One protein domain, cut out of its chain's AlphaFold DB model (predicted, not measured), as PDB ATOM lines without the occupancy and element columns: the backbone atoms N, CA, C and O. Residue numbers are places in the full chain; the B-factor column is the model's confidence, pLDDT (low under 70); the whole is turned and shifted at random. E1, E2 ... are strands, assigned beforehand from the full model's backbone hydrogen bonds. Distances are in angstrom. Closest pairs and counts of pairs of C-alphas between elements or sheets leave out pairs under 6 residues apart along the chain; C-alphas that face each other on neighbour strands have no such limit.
ATOM      1  N   PHE A   5      32.251 -35.756 -50.358       59.06
ATOM      2  CA  PHE A   5      31.242 -34.714 -50.182       59.06
ATOM      3  C   PHE A   5      31.236 -34.251 -48.729       59.06
ATOM      4  O   PHE A   5      31.144 -35.054 -47.798       59.06
ATOM      5  N   LYS A   6      31.324 -32.934 -48.537       54.22
ATOM      6  CA  LYS A   6      31.075 -32.309 -47.240       54.22
ATOM      7  C   LYS A   6      29.579 -32.415 -46.948       54.22
ATOM      8  O   LYS A   6      28.771 -31.882 -47.712       54.22
ATOM      9  N   LEU A   7      29.212 -33.113 -45.877       55.25
ATOM     10  CA  LEU A   7      27.822 -33.189 -45.438       55.25
ATOM     11  C   LEU A   7      27.393 -31.842 -44.825       55.25
ATOM     12  O   LEU A   7      28.226 -30.987 -44.521       55.25
ATOM     13  N   GLN A   8      26.082 -31.616 -44.677       51.94
ATOM     14  CA  GLN A   8      25.551 -30.376 -44.078       51.94
ATOM     15  C   GLN A   8      25.980 -30.178 -42.613       51.94
ATOM     16  O   GLN A   8      25.808 -29.088 -42.067       51.94
ATOM     17  N   GLU A   9      26.575 -31.196 -41.997       53.75
ATOM     18  CA  GLU A   9      27.134 -31.131 -40.657       53.75
ATOM     19  C   GLU A   9      28.610 -30.702 -40.706       53.75
ATOM     20  O   GLU A   9      29.412 -31.287 -41.446       53.75
ATOM     21  N   PRO A  10      29.007 -29.670 -39.937       55.25
ATOM     22  CA  PRO A  10      30.409 -29.310 -39.832       55.25
ATOM     23  C   PRO A  10      31.183 -30.516 -39.292       55.25
ATOM     24  O   PRO A  10      30.731 -31.169 -38.357       55.25
ATOM     25  N   PHE A  11      32.350 -30.785 -39.882       66.38
ATOM     26  CA  PHE A  11      33.272 -31.849 -39.463       66.38
ATOM     27  C   PHE A  11      32.899 -33.288 -39.850       66.38
ATOM     28  O   PHE A  11      33.654 -34.192 -39.495       66.38
ATOM     29  N   LEU A  12      31.833 -33.506 -40.631       74.31
ATOM     30  CA  LEU A  12      31.478 -34.823 -41.162       74.31
ATOM     31  C   LEU A  12      31.795 -34.932 -42.665       74.31
ATOM     32  O   LEU A  12      31.183 -34.257 -43.501       74.31
ATOM     33  N   TYR A  13      32.751 -35.796 -43.013       72.88
ATOM     34  CA  TYR A  13      33.190 -36.010 -44.399       72.88
ATOM     35  C   TYR A  13      32.899 -37.436 -44.831       72.88
ATOM     36  O   TYR A  13      33.463 -38.367 -44.264       72.88
ATOM     37  N   GLN A  14      32.041 -37.602 -45.839       71.06
ATOM     38  CA  GLN A  14      31.707 -38.916 -46.379       71.06
ATOM     39  C   GLN A  14      32.634 -39.283 -47.536       71.06
ATOM     40  O   GLN A  14      32.863 -38.484 -48.451       71.06
ATOM     41  N   VAL A  15      33.098 -40.528 -47.530       69.25
ATOM     42  CA  VAL A  15      33.790 -41.138 -48.666       69.25
ATOM     43  C   VAL A  15      32.750 -41.563 -49.704       69.25
ATOM     44  O   VAL A  15      31.874 -42.383 -49.410       69.25
ATOM     45  N   GLN A  16      32.797 -40.993 -50.914       64.44
ATOM     46  CA  GLN A  16      31.774 -41.226 -51.941       64.44
ATOM     47  C   GLN A  16      31.614 -42.712 -52.272       64.44
ATOM     48  O   GLN A  16      32.585 -43.429 -52.497       64.44
ATOM     49  N   GLY A  17      30.357 -43.153 -52.360       63.84
ATOM     50  CA  GLY A  17      30.023 -44.531 -52.727       63.84
ATOM     51  C   GLY A  17      30.224 -45.549 -51.602       63.84
ATOM     52  O   GLY A  17      30.130 -46.744 -51.864       63.84
ATOM     53  N   SER A  18      30.465 -45.098 -50.367       67.00
ATOM     54  CA  SER A  18      30.601 -45.961 -49.192       67.00
ATOM     55  C   SER A  18      29.790 -45.437 -47.998       67.00
ATOM     56  O   SER A  18      29.405 -44.263 -47.948       67.00
ATOM     57  N   TYR A  19      29.561 -46.310 -47.016       77.62
ATOM     58  CA  TYR A  19      29.013 -45.953 -45.703       77.62
ATOM     59  C   TYR A  19      30.122 -45.572 -44.707       77.62
ATOM     60  O   TYR A  19      30.050 -45.919 -43.530       77.62
ATOM     61  N   GLN A  20      31.163 -44.891 -45.194       84.94
ATOM     62  CA  GLN A  20      32.320 -44.489 -44.399       84.94
ATOM     63  C   GLN A  20      32.399 -42.973 -44.262       84.94
ATOM     64  O   GLN A  20      32.095 -42.228 -45.203       84.94
ATOM     65  N   PHE A  21      32.836 -42.513 -43.093       86.69
ATOM     66  CA  PHE A  21      32.933 -41.092 -42.795       86.69
ATOM     67  C   PHE A  21      34.009 -40.764 -41.769       86.69
ATOM     68  O   PHE A  21      34.345 -41.572 -40.911       86.69
ATOM     69  N   VAL A  22      34.526 -39.541 -41.841       87.38
ATOM     70  CA  VAL A  22      35.410 -38.977 -40.818       87.38
ATOM     71  C   VAL A  22      34.598 -38.039 -39.937       87.38
ATOM     72  O   VAL A  22      33.997 -37.095 -40.455       87.38
ATOM     73  N   ILE A  23      34.612 -38.273 -38.623       89.19
ATOM     74  CA  ILE A  23      34.118 -37.310 -37.630       89.19
ATOM     75  C   ILE A  23      35.320 -36.516 -37.119       89.19
ATOM     76  O   ILE A  23      36.096 -37.008 -36.295       89.19
ATOM     77  N   CYS A  24      35.487 -35.285 -37.601       88.81
ATOM     78  CA  CYS A  24      36.599 -34.434 -37.184       88.81
ATOM     79  C   CYS A  24      36.318 -33.785 -35.819       88.81
ATOM     80  O   CYS A  24      35.206 -33.346 -35.535       88.81
ATOM     81  N   ARG A  25      37.347 -33.709 -34.975       88.62
ATOM     82  CA  ARG A  25      37.304 -33.122 -33.626       88.62
ATOM     83  C   ARG A  25      38.241 -31.933 -33.469       88.62
ATOM     84  O   ARG A  25      37.998 -31.078 -32.625       88.62
ATOM     85  N   GLU A  26      39.289 -31.866 -34.283       90.75
ATOM     86  CA  GLU A  26      40.270 -30.788 -34.240       90.75
ATOM     87  C   GLU A  26      40.389 -30.115 -35.608       90.75
ATOM     88  O   GLU A  26      40.205 -30.748 -36.649       90.75
ATOM     89  N   MET A  27      40.716 -28.823 -35.591       91.50
ATOM     90  CA  MET A  27      40.906 -28.004 -36.784       91.50
ATOM     91  C   MET A  27      42.157 -27.149 -36.635       91.50
ATOM     92  O   MET A  27      42.329 -26.451 -35.635       91.50
ATOM     93  N   GLN A  28      42.992 -27.152 -37.668       92.69
ATOM     94  CA  GLN A  28      44.164 -26.298 -37.789       92.69
ATOM     95  C   GLN A  28      44.105 -25.562 -39.124       92.69
ATOM     96  O   GLN A  28      44.039 -26.182 -40.182       92.69
ATOM     97  N   PHE A  29      44.119 -24.234 -39.079       91.19
ATOM     98  CA  PHE A  29      44.133 -23.396 -40.275       91.19
ATOM     99  C   PHE A  29      45.512 -22.770 -40.464       91.19
ATOM    100  O   PHE A  29      46.025 -22.112 -39.558       91.19
ATOM    101  N   ASN A  30      46.092 -22.946 -41.650       91.38
ATOM    102  CA  ASN A  30      47.317 -22.278 -42.060       91.38
ATOM    103  C   ASN A  30      46.973 -21.075 -42.958       91.38
ATOM    104  O   ASN A  30      46.624 -21.265 -44.124       91.38
ATOM    105  N   PRO A  31      47.113 -19.830 -42.467       87.75
ATOM    106  CA  PRO A  31      46.758 -18.639 -43.237       87.75
ATOM    107  C   PRO A  31      47.710 -18.349 -44.405       87.75
ATOM    108  O   PRO A  31      47.357 -17.571 -45.283       87.75
ATOM    109  N   VAL A  32      48.911 -18.939 -44.430       90.44
ATOM    110  CA  VAL A  32      49.892 -18.716 -45.506       90.44
ATOM    111  C   VAL A  32      49.532 -19.536 -46.738       90.44
ATOM    112  O   VAL A  32      49.536 -19.013 -47.848       90.44
ATOM    113  N   SER A  33      49.209 -20.815 -46.544       89.06
ATOM    114  CA  SER A  33      48.780 -21.706 -47.627       89.06
ATOM    115  C   SER A  33      47.270 -21.699 -47.856       89.06
ATOM    116  O   SER A  33      46.810 -22.313 -48.811       89.06
ATOM    117  N   MET A  34      46.496 -21.031 -46.991       87.69
ATOM    118  CA  MET A  34      45.026 -21.092 -46.944       87.69
ATOM    119  C   MET A  34      44.476 -22.517 -46.744       87.69
ATOM    120  O   MET A  34      43.302 -22.783 -46.999       87.69
ATOM    121  N   GLN A  35      45.316 -23.426 -46.254       90.00
ATOM    122  CA  GLN A  35      44.979 -24.823 -46.026       90.00
ATOM    123  C   GLN A  35      44.324 -24.995 -44.655       90.00
ATOM    124  O   GLN A  35      44.792 -24.445 -43.656       90.00
ATOM    125  N   THR A  36      43.274 -25.807 -44.587       91.00
ATOM    126  CA  THR A  36      42.695 -26.280 -43.325       91.00
ATOM    127  C   THR A  36      42.937 -27.775 -43.198       91.00
ATOM    128  O   THR A  36      42.587 -28.530 -44.100       91.00
ATOM    129  N   VAL A  37      43.509 -28.201 -42.077       91.06
ATOM    130  CA  VAL A  37      43.639 -29.611 -41.705       91.06
ATOM    131  C   VAL A  37      42.637 -29.897 -40.599       91.06
ATOM    132  O   VAL A  37      42.598 -29.196 -39.586       91.06
ATOM    133  N   LEU A  38      41.813 -30.915 -40.800       90.50
ATOM    134  CA  LEU A  38      40.878 -31.422 -39.809       90.50
ATOM    135  C   LEU A  38      41.332 -32.805 -39.371       90.50
ATOM    136  O   LEU A  38      41.706 -33.617 -40.206       90.50
ATOM    137  N   ARG A  39      41.282 -33.080 -38.074       92.50
ATOM    138  CA  ARG A  39      41.709 -34.357 -37.494       92.50
ATOM    139  C   ARG A  39      40.550 -35.025 -36.794       92.50
ATOM    140  O   ARG A  39      39.783 -34.353 -36.100       92.50
ATOM    141  N   GLY A  40      40.416 -36.332 -36.964       92.38
ATOM    142  CA  GLY A  40      39.313 -37.090 -36.400       92.38
ATOM    143  C   GLY A  40      39.506 -38.590 -36.452       92.38
ATOM    144  O   GLY A  40      40.602 -39.087 -36.701       92.38
ATOM    145  N   ASP A  41      38.396 -39.280 -36.241       92.81
ATOM    146  CA  ASP A  41      38.311 -40.730 -36.334       92.81
ATOM    147  C   ASP A  41      37.528 -41.111 -37.599       92.81
ATOM    148  O   ASP A  41      36.538 -40.461 -37.963       92.81
ATOM    149  N   PHE A  42      37.997 -42.153 -38.277       90.75
ATOM    150  CA  PHE A  42      37.387 -42.740 -39.458       90.75
ATOM    151  C   PHE A  42      36.467 -43.883 -39.052       90.75
ATOM    152  O   PHE A  42      36.888 -44.828 -38.383       90.75
ATOM    153  N   TYR A  43      35.221 -43.811 -39.495       90.12
ATOM    154  CA  TYR A  43      34.185 -44.764 -39.154       90.12
ATOM    155  C   TYR A  43      33.596 -45.445 -40.385       90.12
ATOM    156  O   TYR A  43      33.579 -44.881 -41.480       90.12
ATOM    157  N   SER A  44      33.049 -46.639 -40.167       88.56
ATOM    158  CA  SER A  44      32.244 -47.387 -41.129       88.56
ATOM    159  C   SER A  44      30.983 -47.916 -40.454       88.56
ATOM    160  O   SER A  44      31.034 -48.346 -39.301       88.56
ATOM    161  N   TYR A  45      29.856 -47.908 -41.168       85.75
ATOM    162  CA  TYR A  45      28.694 -48.692 -40.749       85.75
ATOM    163  C   TYR A  45      28.872 -50.161 -41.131       85.75
ATOM    164  O   TYR A  45      29.037 -50.487 -42.308       85.75
ATOM    165  N   GLU A  46      28.768 -51.046 -40.147       83.69
ATOM    166  CA  GLU A  46      28.790 -52.497 -40.318       83.69
ATOM    167  C   GLU A  46      27.569 -53.097 -39.614       83.69
ATOM    168  O   GLU A  46      27.465 -53.041 -38.396       83.69
ATOM    169  N   ASN A  47      26.626 -53.665 -40.375       81.38
ATOM    170  CA  ASN A  47      25.401 -54.283 -39.837       81.38
ATOM    171  C   ASN A  47      24.612 -53.386 -38.856       81.38
ATOM    172  O   ASN A  47      24.196 -53.852 -37.804       81.38
ATOM    173  N   GLU A  48      24.392 -52.117 -39.219       80.44
ATOM    174  CA  GLU A  48      23.721 -51.080 -38.399       80.44
ATOM    175  C   GLU A  48      24.553 -50.523 -37.232       80.44
ATOM    176  O   GLU A  48      24.212 -49.462 -36.705       80.44
ATOM    177  N   ASP A  49      25.687 -51.141 -36.901       83.88
ATOM    178  CA  ASP A  49      26.615 -50.630 -35.899       83.88
ATOM    179  C   ASP A  49      27.619 -49.653 -36.510       83.88
ATOM    180  O   ASP A  49      28.081 -49.805 -37.645       83.88
ATOM    181  N   LEU A  50      27.974 -48.632 -35.731       85.75
ATOM    182  CA  LEU A  50      29.003 -47.677 -36.104       85.75
ATOM    183  C   LEU A  50      30.355 -48.099 -35.525       85.75
ATOM    184  O   LEU A  50      30.558 -48.042 -34.312       85.75
ATOM    185  N   VAL A  51      31.293 -48.465 -36.395       89.56
ATOM    186  CA  VAL A  51      32.617 -48.962 -36.004       89.56
ATOM    187  C   VAL A  51      33.677 -47.904 -36.282       89.56
ATOM    188  O   VAL A  51      33.766 -47.387 -37.394       89.56
ATOM    189  N   CYS A  52      34.484 -47.581 -35.268       90.81
ATOM    190  CA  CYS A  52      35.692 -46.774 -35.435       90.81
ATOM    191  C   CYS A  52      36.807 -47.667 -35.975       90.81
ATOM    192  O   CYS A  52      37.144 -48.666 -35.341       90.81
ATOM    193  N   LEU A  53      37.361 -47.318 -37.129       89.31
ATOM    194  CA  LEU A  53      38.396 -48.110 -37.783       89.31
ATOM    195  C   LEU A  53      39.797 -47.617 -37.419       89.31
ATOM    196  O   LEU A  53      40.669 -48.429 -37.130       89.31
ATOM    197  N   GLN A  54      40.020 -46.302 -37.462       91.31
ATOM    198  CA  GLN A  54      41.348 -45.688 -37.334       91.31
ATOM    199  C   GLN A  54      41.249 -44.162 -37.229       91.31
ATOM    200  O   GLN A  54      40.151 -43.601 -37.260       91.31
ATOM    201  N   LYS A  55      42.392 -43.478 -37.162       93.94
ATOM    202  CA  LYS A  55      42.454 -42.014 -37.209       93.94
ATOM    203  C   LYS A  55      42.473 -41.510 -38.649       93.94
ATOM    204  O   LYS A  55      42.819 -42.242 -39.573       93.94
ATOM    205  N   ALA A  56      42.086 -40.256 -38.855       91.50
ATOM    206  CA  ALA A  56      42.152 -39.634 -40.170       91.50
ATOM    207  C   ALA A  56      42.394 -38.122 -40.126       91.50
ATOM    208  O   ALA A  56      41.964 -37.416 -39.208       91.50
ATOM    209  N   GLU A  57      43.030 -37.635 -41.188       91.25
ATOM    210  CA  GLU A  57      43.171 -36.225 -41.529       91.25
ATOM    211  C   GLU A  57      42.351 -35.892 -42.774       91.25
ATOM    212  O   GLU A  57      42.395 -36.605 -43.772       91.25
ATOM    213  N   VAL A  58      41.624 -34.776 -42.731       88.12
ATOM    214  CA  VAL A  58      40.977 -34.178 -43.899       88.12
ATOM    215  C   VAL A  58      41.678 -32.868 -44.226       88.12
ATOM    216  O   VAL A  58      41.677 -31.938 -43.417       88.12
TER     217      VAL A  58
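What this domain is: This is residues 5 to 58 of the 78 residues of an uncharacterized protein of Paenibacillus sp. BK673 (UniProt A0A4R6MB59). A strongly twisted ribbon of one four-stranded antiparallel sheet, with three long bent strands, E2, E3 and E4, side by side and the short E1 along one edge, beside the first part of E2. The tip of the E2 and E3 hairpin, residues 30 to 35, sticks out at one end. The printed part has 54 residues, with no named helix and four named strands, E1 to E4, in sheet order E1, E2, E3, E4, and its class is all strand. It is only just loose, close to compact, with a radius of gyration of the C-alphas of 12.2 A, and a rod spanning 43 by 19 by 15 A.

How they stand to each other: Residues 5 to 6 pair antiparallel with residues 13 to 14 of E1, residues 12 to 15. E1 forms a hairpin with E2, residues 20 to 30, at 122 degrees between directions; N 13 and O 22 are 3.1 A apart, within hydrogen-bond range. E2 bends by 73 degrees at residue 25. It forms a hairpin with E3, residues 35 to 46, at 167 degrees, with N 28 and O 37 within hydrogen-bond range at 2.8 A. E3 and E4, residues 49 to 58, form a hairpin at 161 degrees, with N 42 and O 54 within hydrogen-bond range at 2.8 A. E3 bends by 54 degrees at residue 39 and E4 by 75 degrees at residue 55. Edge strands E1 and E4 are only just apart, at 8.0 A between closest C-alphas.

Where its parts are: E1 begins at C-alpha 12 (31.478, -34.823, -41.162). E2 is 26.9 A long, E3 32.6 A and E4 23.3 A, from first to last C-alpha. E4 ends at C-alpha 58 (40.977, -34.178, -43.899).

The domain as a whole: The C-alphas farthest apart, Val 32 and Asn 47, are 43.6 A apart. The printed part has no cut, and its three links are tight. Residues 5 to 11 and 15 to 18 have pLDDT under 70.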